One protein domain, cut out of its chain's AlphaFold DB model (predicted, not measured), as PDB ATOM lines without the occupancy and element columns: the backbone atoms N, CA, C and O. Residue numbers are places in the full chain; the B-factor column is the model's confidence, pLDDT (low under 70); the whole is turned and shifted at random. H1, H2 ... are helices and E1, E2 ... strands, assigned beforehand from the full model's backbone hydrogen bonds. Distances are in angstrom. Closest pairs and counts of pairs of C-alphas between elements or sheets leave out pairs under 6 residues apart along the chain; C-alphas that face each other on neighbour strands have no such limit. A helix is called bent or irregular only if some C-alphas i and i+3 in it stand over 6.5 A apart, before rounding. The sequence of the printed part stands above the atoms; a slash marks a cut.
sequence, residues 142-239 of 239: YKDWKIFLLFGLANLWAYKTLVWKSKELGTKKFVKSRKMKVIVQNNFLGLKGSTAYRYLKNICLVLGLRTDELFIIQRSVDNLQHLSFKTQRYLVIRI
ATOM      1  N   TYR A 142     145.685 143.387 121.074       91.06
ATOM      2  CA  TYR A 142     146.288 144.201 122.136       91.06
ATOM      3  C   TYR A 142     146.124 145.702 121.878       91.06
ATOM      4  O   TYR A 142     145.736 146.438 122.775       91.06
ATOM      5  N   LYS A 143     146.360 146.165 120.642       91.62
ATOM      6  CA  LYS A 143     146.193 147.581 120.269       91.62
ATOM      7  C   LYS A 143     144.752 148.067 120.452       91.62
ATOM      8  O   LYS A 143     144.553 149.155 120.983       91.62
ATOM      9  N   ASP A 144     143.765 147.254 120.077       94.88
ATOM     10  CA  ASP A 144     142.347 147.604 120.214       94.88
ATOM     11  C   ASP A 144     141.984 147.823 121.682       94.88
ATOM     12  O   ASP A 144     141.432 148.860 122.056       94.88
ATOM     13  N   TRP A 145     142.346 146.854 122.523       95.19
ATOM     14  CA  TRP A 145     142.075 146.916 123.950       95.19
ATOM     15  C   TRP A 145     142.842 148.039 124.630       95.19
ATOM     16  O   TRP A 145     142.271 148.743 125.453       95.19
ATOM     17  N   LYS A 146     144.097 148.279 124.248       94.31
ATOM     18  CA  LYS A 146     144.893 149.402 124.757       94.31
ATOM     19  C   LYS A 146     144.259 150.756 124.456       94.31
ATOM     20  O   LYS A 146     144.228 151.615 125.340       94.31
ATOM     21  N   ILE A 147     143.729 150.935 123.243       94.44
ATOM     22  CA  ILE A 147     142.998 152.149 122.858       94.44
ATOM     23  C   ILE A 147     141.713 152.268 123.673       94.44
ATOM     24  O   ILE A 147     141.451 153.329 124.233       94.44
ATOM     25  N   PHE A 148     140.933 151.193 123.783       95.00
ATOM     26  CA  PHE A 148     139.698 151.199 124.563       95.00
ATOM     27  C   PHE A 148     139.945 151.510 126.050       95.00
ATOM     28  O   PHE A 148     139.337 152.424 126.608       95.00
ATOM     29  N   LEU A 149     140.877 150.804 126.688       93.38
ATOM     30  CA  LEU A 149     141.170 150.916 128.116       93.38
ATOM     31  C   LEU A 149     141.692 152.304 128.506       93.38
ATOM     32  O   LEU A 149     141.407 152.775 129.608       93.38
ATOM     33  N   LEU A 150     142.399 153.010 127.621       91.56
ATOM     34  CA  LEU A 150     142.782 154.403 127.871       91.56
ATOM     35  C   LEU A 150     141.686 155.383 127.454       91.56
ATOM     36  O   LEU A 150     141.255 156.205 128.261       91.56
ATOM     37  N   PHE A 151     141.167 155.260 126.237       91.12
ATOM     38  CA  PHE A 151     140.455 156.347 125.560       91.12
ATOM     39  C   PHE A 151     138.991 156.040 125.205       91.12
ATOM     40  O   PHE A 151     138.297 156.894 124.651       91.12
ATOM     41  N   GLY A 152     138.498 154.849 125.542       92.06
ATOM     42  CA  GLY A 152     137.105 154.439 125.368       92.06
ATOM     43  C   GLY A 152     136.744 153.982 123.951       92.06
ATOM     44  O   GLY A 152     137.553 154.008 123.020       92.06
ATOM     45  N   LEU A 153     135.489 153.553 123.793       93.06
ATOM     46  CA  LEU A 153     134.975 152.952 122.558       93.06
ATOM     47  C   LEU A 153     134.969 153.921 121.370       93.06
ATOM     48  O   LEU A 153     135.231 153.492 120.252       93.06
ATOM     49  N   ALA A 154     134.729 155.215 121.591       90.75
ATOM     50  CA  ALA A 154     134.732 156.204 120.511       90.75
ATOM     51  C   ALA A 154     136.107 156.320 119.824       90.75
ATOM     52  O   ALA A 154     136.195 156.326 118.596       90.75
ATOM     53  N   ASN A 155     137.195 156.339 120.607       92.00
ATOM     54  CA  ASN A 155     138.557 156.339 120.059       92.00
ATOM     55  C   ASN A 155     138.858 155.015 119.344       92.00
ATOM     56  O   ASN A 155     139.496 155.019 118.293       92.00
ATOM     57  N   LEU A 156     138.375 153.888 119.877       94.19
ATOM     58  CA  LEU A 156     138.541 152.593 119.225       94.19
ATOM     59  C   LEU A 156     137.802 152.529 117.879       94.19
ATOM     60  O   LEU A 156     138.379 152.071 116.897       94.19
ATOM     61  N   TRP A 157     136.564 153.019 117.804       91.44
ATOM     62  CA  TRP A 157     135.806 153.073 116.554       91.44
ATOM     63  C   TRP A 157     136.544 153.904 115.507       91.44
ATOM     64  O   TRP A 157     136.828 153.420 114.414       91.44
ATOM     65  N   ALA A 158     136.943 155.126 115.868       90.62
ATOM     66  CA  ALA A 158     137.702 155.989 114.975       90.62
ATOM     67  C   ALA A 158     139.028 155.336 114.544       90.62
ATOM     68  O   ALA A 158     139.401 155.423 113.378       90.62
ATOM     69  N   TYR A 159     139.728 154.628 115.444       93.69
ATOM     70  CA  TYR A 159     140.920 153.844 115.094       93.69
ATOM     71  C   TYR A 159     140.625 152.759 114.058       93.69
ATOM     72  O   TYR A 159     141.352 152.651 113.075       93.69
ATOM     73  N   LYS A 160     139.554 151.978 114.234       92.38
ATOM     74  CA  LYS A 160     139.156 150.953 113.259       92.38
ATOM     75  C   LYS A 160     138.847 151.563 111.895       92.38
ATOM     76  O   LYS A 160     139.307 151.042 110.878       92.38
ATOM     77  N   THR A 161     138.147 152.693 111.879       90.94
ATOM     78  CA  THR A 161     137.874 153.466 110.665       90.94
ATOM     79  C   THR A 161     139.164 153.961 110.005       90.94
ATOM     80  O   THR A 161     139.327 153.838 108.791       90.94
ATOM     81  N   LEU A 162     140.123 154.453 110.794       92.19
ATOM     82  CA  LEU A 162     141.429 154.886 110.302       92.19
ATOM     83  C   LEU A 162     142.237 153.719 109.716       92.19
ATOM     84  O   LEU A 162     142.801 153.859 108.636       92.19
ATOM     85  N   VAL A 163     142.261 152.559 110.382       92.31
ATOM     86  CA  VAL A 163     142.925 151.341 109.882       92.31
ATOM     87  C   VAL A 163     142.336 150.922 108.539       92.31
ATOM     88  O   VAL A 163     143.090 150.615 107.616       92.31
ATOM     89  N   TRP A 164     141.008 150.940 108.402       90.94
ATOM     90  CA  TRP A 164     140.344 150.658 107.131       90.94
ATOM     91  C   TRP A 164     140.793 151.634 106.039       90.94
ATOM     92  O   TRP A 164     141.287 151.193 105.003       90.94
ATOM     93  N   LYS A 165     140.728 152.940 106.319       90.19
ATOM     94  CA  LYS A 165     141.103 154.006 105.380       90.19
ATOM     95  C   LYS A 165     142.583 153.951 104.991       90.19
ATOM     96  O   LYS A 165     142.943 154.218 103.852       90.19
ATOM     97  N   SER A 166     143.447 153.523 105.911       92.06
ATOM     98  CA  SER A 166     144.891 153.394 105.684       92.06
ATOM     99  C   SER A 166     145.269 152.390 104.598       92.06
ATOM    100  O   SER A 166     146.356 152.484 104.028       92.06
ATOM    101  N   LYS A 167     144.379 151.441 104.278       90.94
ATOM    102  CA  LYS A 167     144.607 150.452 103.217       90.94
ATOM    103  C   LYS A 167     144.716 151.094 101.833       90.94
ATOM    104  O   LYS A 167     145.407 150.535 100.989       90.94
ATOM    105  N   GLU A 168     144.119 152.270 101.634       90.00
ATOM    106  CA  GLU A 168     144.204 153.039 100.383       90.00
ATOM    107  C   GLU A 168     145.637 153.489 100.054       90.00
ATOM    108  O   GLU A 168     145.940 153.765  98.901       90.00
ATOM    109  N   LEU A 169     146.554 153.513 101.032       88.81
ATOM    110  CA  LEU A 169     147.958 153.869 100.793       88.81
ATOM    111  C   LEU A 169     148.731 152.820  99.985       88.81
ATOM    112  O   LEU A 169     149.823 153.129  99.515       88.81
ATOM    113  N   GLY A 170     148.228 151.587  99.852       82.06
ATOM    114  CA  GLY A 170     148.857 150.524  99.051       82.06
ATOM    115  C   GLY A 170     150.241 150.050  99.530       82.06
ATOM    116  O   GLY A 170     150.759 149.063  99.018       82.06
ATOM    117  N   THR A 171     150.845 150.699 100.529       86.31
ATOM    118  CA  THR A 171     152.164 150.349 101.071       86.31
ATOM    119  C   THR A 171     152.102 149.173 102.049       86.31
ATOM    120  O   THR A 171     151.030 148.710 102.459       86.31
ATOM    121  N   LYS A 172     153.273 148.666 102.455       86.50
ATOM    122  CA  LYS A 172     153.393 147.765 103.610       86.50
ATOM    123  C   LYS A 172     152.991 148.504 104.897       86.50
ATOM    124  O   LYS A 172     153.129 149.724 104.999       86.50
ATOM    125  N   LYS A 173     152.480 147.763 105.886       86.12
ATOM    126  CA  LYS A 173     152.124 148.334 107.196       86.12
ATOM    127  C   LYS A 173     153.347 148.960 107.864       86.12
ATOM    128  O   LYS A 173     154.437 148.407 107.776       86.12
ATOM    129  N   PHE A 174     153.135 150.074 108.553       84.44
ATOM    130  CA  PHE A 174     154.155 150.861 109.249       84.44
ATOM    131  C   PHE A 174     155.274 151.396 108.341       84.44
ATOM    132  O   PHE A 174     156.322 151.802 108.830       84.44
ATOM    133  N   VAL A 175     155.033 151.469 107.026       84.31
ATOM    134  CA  VAL A 175     155.937 152.104 106.057       84.31
ATOM    135  C   VAL A 175     155.305 153.386 105.527       84.31
ATOM    136  O   VAL A 175     154.173 153.380 105.027       84.31
ATOM    137  N   LYS A 176     156.054 154.488 105.623       85.19
ATOM    138  CA  LYS A 176     155.643 155.799 105.116       85.19
ATOM    139  C   LYS A 176     155.595 155.791 103.591       85.19
ATOM    140  O   LYS A 176     156.577 155.497 102.915       85.19
ATOM    141  N   SER A 177     154.435 156.136 103.056       85.50
ATOM    142  CA  SER A 177     154.212 156.356 101.638       85.50
ATOM    143  C   SER A 177     154.830 157.686 101.214       85.50
ATOM    144  O   SER A 177     154.582 158.723 101.829       85.50
ATOM    145  N   ARG A 178     155.634 157.651 100.147       80.88
ATOM    146  CA  ARG A 178     156.206 158.857  99.525       80.88
ATOM    147  C   ARG A 178     155.307 159.446  98.437       80.88
ATOM    148  O   ARG A 178     155.381 160.639  98.181       80.88
ATOM    149  N   LYS A 179     154.481 158.613  97.793       80.69
ATOM    150  CA  LYS A 179     153.691 158.989  96.605       80.69
ATOM    151  C   LYS A 179     152.218 159.228  96.919       80.69
ATOM    152  O   LYS A 179     151.612 160.143  96.381       80.69
ATOM    153  N   MET A 180     151.643 158.408  97.799       86.25
ATOM    154  CA  MET A 180     150.218 158.456  98.125       86.25
ATOM    155  C   MET A 180     149.990 158.998  99.528       86.25
ATOM    156  O   MET A 180     150.687 158.615 100.468       86.25
ATOM    157  N   LYS A 181     148.985 159.857  99.666       90.81
ATOM    158  CA  LYS A 181     148.516 160.405 100.937       90.81
ATOM    159  C   LYS A 181     146.998 160.303 100.972       90.81
ATOM    160  O   LYS A 181     146.346 160.552  99.962       90.81
ATOM    161  N   VAL A 182     146.432 159.949 102.120       90.06
ATOM    162  CA  VAL A 182     144.985 159.742 102.247       90.06
ATOM    163  C   VAL A 182     144.400 160.803 103.160       90.06
ATOM    164  O   VAL A 182     144.830 160.940 104.303       90.06
ATOM    165  N   ILE A 183     143.428 161.572 102.671       89.38
ATOM    166  CA  ILE A 183     142.787 162.611 103.479       89.38
ATOM    167  C   ILE A 183     141.934 161.988 104.593       89.38
ATOM    168  O   ILE A 183     141.152 161.064 104.371       89.38
ATOM    169  N   VAL A 184     142.078 162.518 105.807       87.81
ATOM    170  CA  VAL A 184     141.356 162.080 107.002       87.81
ATOM    171  C   VAL A 184     140.515 163.238 107.525       87.81
ATOM    172  O   VAL A 184     141.008 164.157 108.185       87.81
ATOM    173  N   GLN A 185     139.222 163.193 107.215       83.12
ATOM    174  CA  GLN A 185     138.253 164.190 107.660       83.12
ATOM    175  C   GLN A 185     137.657 163.821 109.025       83.12
ATOM    176  O   GLN A 185     137.439 162.649 109.331       83.12
ATOM    177  N   ASN A 186     137.337 164.832 109.838       82.25
ATOM    178  CA  ASN A 186     136.743 164.629 111.166       82.25
ATOM    179  C   ASN A 186     135.394 163.899 111.089       82.25
ATOM    180  O   ASN A 186     135.164 162.972 111.863       82.25
ATOM    181  N   ASN A 187     134.542 164.284 110.129       81.38
ATOM    182  CA  ASN A 187     133.226 163.673 109.914       81.38
ATOM    183  C   ASN A 187     133.352 162.179 109.615       81.38
ATOM    184  O   ASN A 187     132.613 161.374 110.167       81.38
ATOM    185  N   PHE A 188     134.350 161.806 108.811       81.88
ATOM    186  CA  PHE A 188     134.630 160.413 108.484       81.88
ATOM    187  C   PHE A 188     135.046 159.592 109.716       81.88
ATOM    188  O   PHE A 188     134.650 158.441 109.864       81.88
ATOM    189  N   LEU A 189     135.799 160.192 110.643       80.81
ATOM    190  CA  LEU A 189     136.161 159.555 111.914       80.81
ATOM    191  C   LEU A 189     135.051 159.629 112.980       80.81
ATOM    192  O   LEU A 189     135.211 159.047 114.052       80.81
ATOM    193  N   GLY A 190     133.951 160.345 112.723       79.56
ATOM    194  CA  GLY A 190     132.894 160.590 113.707       79.56
ATOM    195  C   GLY A 190     133.348 161.451 114.893       79.56
ATOM    196  O   GLY A 190     132.851 161.278 116.005       79.56
ATOM    197  N   LEU A 191     134.319 162.347 114.685       78.81
ATOM    198  CA  LEU A 191     134.923 163.170 115.738       78.81
ATOM    199  C   LEU A 191     134.507 164.637 115.627       78.81
ATOM    200  O   LEU A 191     134.395 165.188 114.534       78.81
ATOM    201  N   LYS A 192     134.376 165.312 116.774       81.19
ATOM    202  CA  LYS A 192     134.210 166.772 116.819       81.19
ATOM    203  C   LYS A 192     135.542 167.460 116.517       81.19
ATOM    204  O   LYS A 192     136.597 166.964 116.924       81.19
ATOM    205  N   GLY A 193     135.496 168.643 115.897       73.88
ATOM    206  CA  GLY A 193     136.690 169.439 115.574       73.88
ATOM    207  C   GLY A 193     137.619 169.669 116.773       73.88
ATOM    208  O   GLY A 193     138.820 169.421 116.669       73.88
ATOM    209  N   SER A 194     137.048 170.001 117.935       77.81
ATOM    210  CA  SER A 194     137.776 170.211 119.198       77.81
ATOM    211  C   SER A 194     138.470 168.957 119.745       77.81
ATOM    212  O   SER A 194     139.429 169.051 120.509       77.81
ATOM    213  N   THR A 195     138.017 167.765 119.349       81.94
ATOM    214  CA  THR A 195     138.527 166.479 119.860       81.94
ATOM    215  C   THR A 195     139.489 165.778 118.906       81.94
ATOM    216  O   THR A 195     140.248 164.908 119.333       81.94
ATOM    217  N   ALA A 196     139.503 166.176 117.630       82.19
ATOM    218  CA  ALA A 196     140.245 165.486 116.581       82.19
ATOM    219  C   ALA A 196     141.752 165.426 116.867       82.19
ATOM    220  O   ALA A 196     142.354 164.365 116.772       82.19
ATOM    221  N   TYR A 197     142.368 166.536 117.282       84.25
ATOM    222  CA  TYR A 197     143.808 166.556 117.561       84.25
ATOM    223  C   TYR A 197     144.196 165.662 118.749       84.25
ATOM    224  O   TYR A 197     145.174 164.917 118.676       84.25
ATOM    225  N   ARG A 198     143.390 165.680 119.821       88.12
ATOM    226  CA  ARG A 198     143.578 164.806 120.987       88.12
ATOM    227  C   ARG A 198     143.480 163.334 120.592       88.12
ATOM    228  O   ARG A 198     144.317 162.541 121.001       88.12
ATOM    229  N   TYR A 199     142.501 162.988 119.759       88.12
ATOM    230  CA  TYR A 199     142.360 161.639 119.220       88.12
ATOM    231  C   TYR A 199     143.619 161.180 118.466       88.12
ATOM    232  O   TYR A 199     144.118 160.088 118.721       88.12
ATOM    233  N   LEU A 200     144.177 162.011 117.580       88.00
ATOM    234  CA  LEU A 200     145.362 161.626 116.803       88.00
ATOM    235  C   LEU A 200     146.551 161.334 117.719       88.00
ATOM    236  O   LEU A 200     147.205 160.306 117.549       88.00
ATOM    237  N   LYS A 201     146.768 162.178 118.738       90.31
ATOM    238  CA  LYS A 201     147.785 161.939 119.772       90.31
ATOM    239  C   LYS A 201     147.558 160.621 120.511       90.31
ATOM    240  O   LYS A 201     148.504 159.860 120.690       90.31
ATOM    241  N   ASN A 202     146.316 160.326 120.891       90.69
ATOM    242  CA  ASN A 202     145.957 159.090 121.587       90.69
ATOM    243  C   ASN A 202     146.290 157.837 120.762       90.69
ATOM    244  O   ASN A 202     146.825 156.865 121.294       90.69
ATOM    245  N   ILE A 203     145.990 157.852 119.460       91.19
ATOM    246  CA  ILE A 203     146.309 156.731 118.567       91.19
ATOM    247  C   ILE A 203     147.817 156.590 118.380       91.19
ATOM    248  O   ILE A 203     148.342 155.486 118.496       91.19
ATOM    249  N   CYS A 204     148.514 157.700 118.146       91.06
ATOM    250  CA  CYS A 204     149.967 157.729 117.999       91.06
ATOM    251  C   CYS A 204     150.678 157.150 119.234       91.06
ATOM    252  O   CYS A 204     151.565 156.313 119.084       91.06
ATOM    253  N   LEU A 205     150.201 157.482 120.441       90.06
ATOM    254  CA  LEU A 205     150.707 156.933 121.704       90.06
ATOM    255  C   LEU A 205     150.643 155.402 121.742       90.06
ATOM    256  O   LEU A 205     151.617 154.756 122.112       90.06
ATOM    257  N   VAL A 206     149.517 154.801 121.344       90.56
ATOM    258  CA  VAL A 206     149.377 153.331 121.363       90.56
ATOM    259  C   VAL A 206     150.163 152.670 120.230       90.56
ATOM    260  O   VAL A 206     150.590 151.523 120.360       90.56
ATOM    261  N   LEU A 207     150.344 153.371 119.109       88.81
ATOM    262  CA  LEU A 207     151.108 152.868 117.970       88.81
ATOM    263  C   LEU A 207     152.624 153.024 118.129       88.81
ATOM    264  O   LEU A 207     153.340 152.391 117.358       88.81
ATOM    265  N   GLY A 208     153.101 153.820 119.092       87.94
ATOM    266  CA  GLY A 208     154.524 154.140 119.223       87.94
ATOM    267  C   GLY A 208     155.034 155.023 118.086       87.94
ATOM    268  O   GLY A 208     156.149 154.837 117.616       87.94
ATOM    269  N   LEU A 209     154.185 155.923 117.587       89.38
ATOM    270  CA  LEU A 209     154.508 156.838 116.492       89.38
ATOM    271  C   LEU A 209     154.371 158.278 116.966       89.38
ATOM    272  O   LEU A 209     153.562 158.575 117.848       89.38
ATOM    273  N   ARG A 210     155.102 159.196 116.339       88.50
ATOM    274  CA  ARG A 210     154.841 160.628 116.487       88.50
ATOM    275  C   ARG A 210     153.710 161.066 115.554       88.50
ATOM    276  O   ARG A 210     153.424 160.442 114.531       88.50
ATOM    277  N   THR A 211     153.035 162.160 115.911       90.06
ATOM    278  CA  THR A 211     151.890 162.658 115.121       90.06
ATOM    279  C   THR A 211     152.305 163.045 113.698       90.06
ATOM    280  O   THR A 211     151.565 162.768 112.761       90.06
ATOM    281  N   ASP A 212     153.479 163.653 113.543       88.75
ATOM    282  CA  ASP A 212     154.094 164.089 112.281       88.75
ATOM    283  C   ASP A 212     154.656 162.931 111.435       88.75
ATOM    284  O   ASP A 212     154.816 163.051 110.219       88.75
ATOM    285  N   GLU A 213     154.919 161.781 112.056       90.06
ATOM    286  CA  GLU A 213     155.275 160.558 111.335       90.06
ATOM    287  C   GLU A 213     154.052 159.946 110.658       90.06
ATOM    288  O   GLU A 213     154.115 159.559 109.489       90.06
ATOM    289  N   LEU A 214     152.935 159.876 111.388       91.44
ATOM    290  CA  LEU A 214     151.702 159.254 110.916       91.44
ATOM    291  C   LEU A 214     150.874 160.182 110.018       91.44
ATOM    292  O   LEU A 214     150.251 159.715 109.057       91.44
ATOM    293  N   PHE A 215     150.871 161.483 110.315       91.25
ATOM    294  CA  PHE A 215     150.037 162.475 109.652       91.25
ATOM    295  C   PHE A 215     150.835 163.674 109.143       91.25
ATOM    296  O   PHE A 215     151.615 164.278 109.872       91.25
ATOM    297  N   ILE A 216     150.522 164.110 107.925       90.88
ATOM    298  CA  ILE A 216     150.863 165.452 107.445       90.88
ATOM    299  C   ILE A 216     149.672 166.367 107.733       90.88
ATOM    300  O   ILE A 216     148.549 166.087 107.306       90.88
ATOM    301  N   ILE A 217     149.908 167.461 108.454       88.50
ATOM    302  CA  ILE A 217     148.890 168.466 108.775       88.50
ATOM    303  C   ILE A 217     149.139 169.689 107.895       88.50
ATOM    304  O   ILE A 217     150.206 170.288 107.962       88.50
ATOM    305  N   GLN A 218     148.151 170.061 107.086       88.19
ATOM    306  CA  GLN A 218     148.191 171.253 106.243       88.19
ATOM    307  C   GLN A 218     147.113 172.228 106.709       88.19
ATOM    308  O   GLN A 218     145.982 171.824 106.985       88.19
ATOM    309  N   ARG A 219     147.469 173.506 106.827       85.88
ATOM    310  CA  ARG A 219     146.540 174.588 107.155       85.88
ATOM    311  C   ARG A 219     146.482 175.542 105.976       85.88
ATOM    312  O   ARG A 219     147.527 175.965 105.496       85.88
ATOM    313  N   SER A 220     145.280 175.862 105.531       86.62
ATOM    314  CA  SER A 220     145.025 176.881 104.519       86.62
ATOM    315  C   SER A 220     144.046 177.905 105.078       86.62
ATOM    316  O   SER A 220     143.237 177.570 105.946       86.62
ATOM    317  N   VAL A 221     144.119 179.145 104.603       84.19
ATOM    318  CA  VAL A 221     143.113 180.162 104.931       84.19
ATOM    319  C   VAL A 221     141.783 179.733 104.308       84.19
ATOM    320  O   VAL A 221     141.753 179.292 103.162       84.19
ATOM    321  N   ASP A 222     140.717 179.779 105.100       81.69
ATOM    322  CA  ASP A 222     139.353 179.422 104.693       81.69
ATOM    323  C   ASP A 222     138.525 180.687 104.447       81.69
ATOM    324  O   ASP A 222     137.828 180.790 103.445       81.69
ATOM    325  N   ASN A 223     138.667 181.691 105.320       79.31
ATOM    326  CA  ASN A 223     138.085 183.016 105.135       79.31
ATOM    327  C   ASN A 223     139.049 184.101 105.642       79.31
ATOM    328  O   ASN A 223     139.405 184.127 106.821       79.31
ATOM    329  N   LEU A 224     139.445 185.006 104.743       75.88
ATOM    330  CA  LEU A 224     140.348 186.126 105.026       75.88
ATOM    331  C   LEU A 224     139.712 187.191 105.934       75.88
ATOM    332  O   LEU A 224     140.416 187.767 106.756       75.88
ATOM    333  N   GLN A 225     138.397 187.416 105.840       78.31
ATOM    334  CA  GLN A 225     137.688 188.433 106.633       78.31
ATOM    335  C   GLN A 225     137.566 188.049 108.112       78.31
ATOM    336  O   GLN A 225     137.565 188.914 108.982       78.31
ATOM    337  N   HIS A 226     137.488 186.750 108.409       75.62
ATOM    338  CA  HIS A 226     137.369 186.234 109.778       75.62
ATOM    339  C   HIS A 226     138.640 185.532 110.276       75.62
ATOM    340  O   HIS A 226     138.609 184.913 111.339       75.62
ATOM    341  N   LEU A 227     139.738 185.585 109.505       77.75
ATOM    342  CA  LEU A 227     140.994 184.867 109.771       77.75
ATOM    343  C   LEU A 227     140.766 183.393 110.160       77.75
ATOM    344  O   LEU A 227     141.398 182.856 111.074       77.75
ATOM    345  N   SER A 228     139.837 182.721 109.476       77.88
ATOM    346  CA  SER A 228     139.540 181.314 109.741       77.88
ATOM    347  C   SER A 228     140.436 180.405 108.898       77.88
ATOM    348  O   SER A 228     140.777 180.710 107.754       77.88
ATOM    349  N   PHE A 229     140.834 179.264 109.471       78.56
ATOM    350  CA  PHE A 229     141.737 178.307 108.830       78.56
ATOM    351  C   PHE A 229     141.084 176.940 108.660       78.56
ATOM    352  O   PHE A 229     140.567 176.345 109.611       78.56
ATOM    353  N   LYS A 230     141.239 176.366 107.472       81.50
ATOM    354  CA  LYS A 230     140.903 174.979 107.182       81.50
ATOM    355  C   LYS A 230     142.113 174.107 107.473       81.50
ATOM    356  O   LYS A 230     143.182 174.273 106.897       81.50
ATOM    357  N   THR A 231     141.950 173.152 108.387       82.31
ATOM    358  CA  THR A 231     142.996 172.168 108.697       82.31
ATOM    359  C   THR A 231     142.688 170.847 108.007       82.31
ATOM    360  O   THR A 231     141.732 170.159 108.367       82.31
ATOM    361  N   GLN A 232     143.531 170.463 107.055       85.75
ATOM    362  CA  GLN A 232     143.510 169.150 106.424       85.75
ATOM    363  C   GLN A 232     144.566 168.244 107.047       85.75
ATOM    364  O   GLN A 232     145.642 168.682 107.457       85.75
ATOM    365  N   ARG A 233     144.243 166.955 107.140       89.12
ATOM    366  CA  ARG A 233     145.137 165.946 107.702       89.12
ATOM    367  C   ARG A 233     145.234 164.795 106.731       89.12
ATOM    368  O   ARG A 233     144.212 164.292 106.271       89.12
ATOM    369  N   TYR A 234     146.457 164.392 106.448       91.00
ATOM    370  CA  TYR A 234     146.755 163.347 105.494       91.00
ATOM    371  C   TYR A 234     147.478 162.222 106.202       91.00
ATOM    372  O   TYR A 234     148.548 162.427 106.764       91.00
ATOM    373  N   LEU A 235     146.894 161.034 106.166       92.69
ATOM    374  CA  LEU A 235     147.555 159.821 106.598       92.69
ATOM    375  C   LEU A 235     148.607 159.431 105.558       92.69
ATOM    376  O   LEU A 235     148.318 159.414 104.358       92.69
ATOM    377  N   VAL A 236     149.809 159.108 106.030       92.94
ATOM    378  CA  VAL A 236     150.945 158.740 105.170       92.94
ATOM    379  C   VAL A 236     151.552 157.383 105.505       92.94
ATOM    380  O   VAL A 236     152.419 156.916 104.778       92.94
ATOM    381  N   ILE A 237     151.089 156.713 106.562       90.69
ATOM    382  CA  ILE A 237     151.515 155.358 106.931       90.69
ATOM    383  C   ILE A 237     150.295 154.433 106.956       90.69
ATOM    384  O   ILE A 237     149.268 154.764 107.555       90.69
ATOM    385  N   ARG A 238     150.412 153.253 106.336       91.50
ATOM    386  CA  ARG A 238     149.414 152.183 106.469       91.50
ATOM    387  C   ARG A 238     149.524 151.539 107.850       91.50
ATOM    388  O   ARG A 238     150.621 151.147 108.237       91.50
ATOM    389  N   ILE A 239     148.413 151.387 108.567       89.31
ATOM    390  CA  ILE A 239     148.376 150.859 109.948       89.31
ATOM    391  C   ILE A 239     147.958 149.378 109.961       89.31
ATOM    392  O   ILE A 239     147.131 148.959 109.117       89.31
TER     393      ILE A 239
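AT A GLANCE: This is residues 142 to 239 of the 239 residues of the protein "ICEF-IIA ORF1" of Mycoplasma fermentans (UniProt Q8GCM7). A small body of helices has one long two-stranded hairpin, E1 and E2, reaching away from it as an arm that makes much of the length. In the body the long helix H1 folds back at a bend into two arms, H1a and H1b; H3 packs on H1a, the short H2 on H1b, and the short H4 on H3. The printed part has 98 residues with four named helices and two named strands, in the order H1, H2, H3, H4, E1, E2; the sheet is E1 - E2, antiparallel, and the class is mixed, helices and strands. The whole is compact, with a radius of gyration of the C-alphas of 13.9 A and spans of 48 by 32 by 20 A.

HOW THE PARTS SIT: Begin with H1, residues 142 to 169, assigned as one helix by its hydrogen bonds but bent, with C-alphas 150 and 153 9.6 A apart. Its arms H1a, residues 142 to 150, and H1b, residues 153 to 169, touch, closest at the C-alphas of Phe 148 and Leu 156, 5.6 A, at a steep tilt of 40 degrees, opposite ways. Next find H2, residues 186 to 189, which touches H1b, closest at the C-alphas of Ala 158 and Leu 189, 4.9 A. H3, residues 193 to 207, touches H1a with its residues 202 to 207 alone, closest at the C-alphas of Ile 147 and Val 206, 6.7 A, at a steep tilt of 45 degrees, opposite ways. H3 and H1b only just touch, with 3 pairs of C-alphas within 8 A, the closest those of Asn 155 and Tyr 199, 6.6 A, and stand about perpendicular at 75 degrees. H4, residues 211 to 214, touches H3, closest at the C-alphas of Cys 204 and Thr 211, 6.0 A. E1, residues 215 to 223, and E2, residues 228 to 235, form a hairpin, antiparallel at 157 degrees; look for N 218 and O 232, 2.9 A, and N 230 and O 220, 2.8 A, within hydrogen-bond range. E1 is apart from H1a, H1b, H2 and H3. Every O i to N i+4 pair is within hydrogen-bond range in H1a, 10 of 13 are in H1b and 9 of 11 in H3; H2 and H4 are too short for such a pair.

IN THESE COORDINATES: Find C-alpha 142 at (146.288, 144.201, 122.136), where H1a begins; H1b then runs 25.4 A to C-alpha 169 at (147.958, 153.869, 100.793). H2 is 5.2 A long, H3 22.1 A and H4 5.4 A; H3 is irregular, with C-alphas 194 and 197 7.2 A apart. E1 runs 24.2 A, and E2 23.2 A to C-alpha 235 at (147.555, 159.821, 106.598).

THE WHOLE: The two C-alphas farthest apart, those of Tyr 142 and Gln 225, are 47.7 A apart. The link from H1 to H2, residues 170 to 185, is long, and its residues 182 to 183 pair antiparallel with residues 234 to 235 of E2; the other links are tight. The printed part has no cut and ends at Ile 239, the chain's last residue. The mean pLDDT of the printed part is 87.4, and no printed residue is under 70.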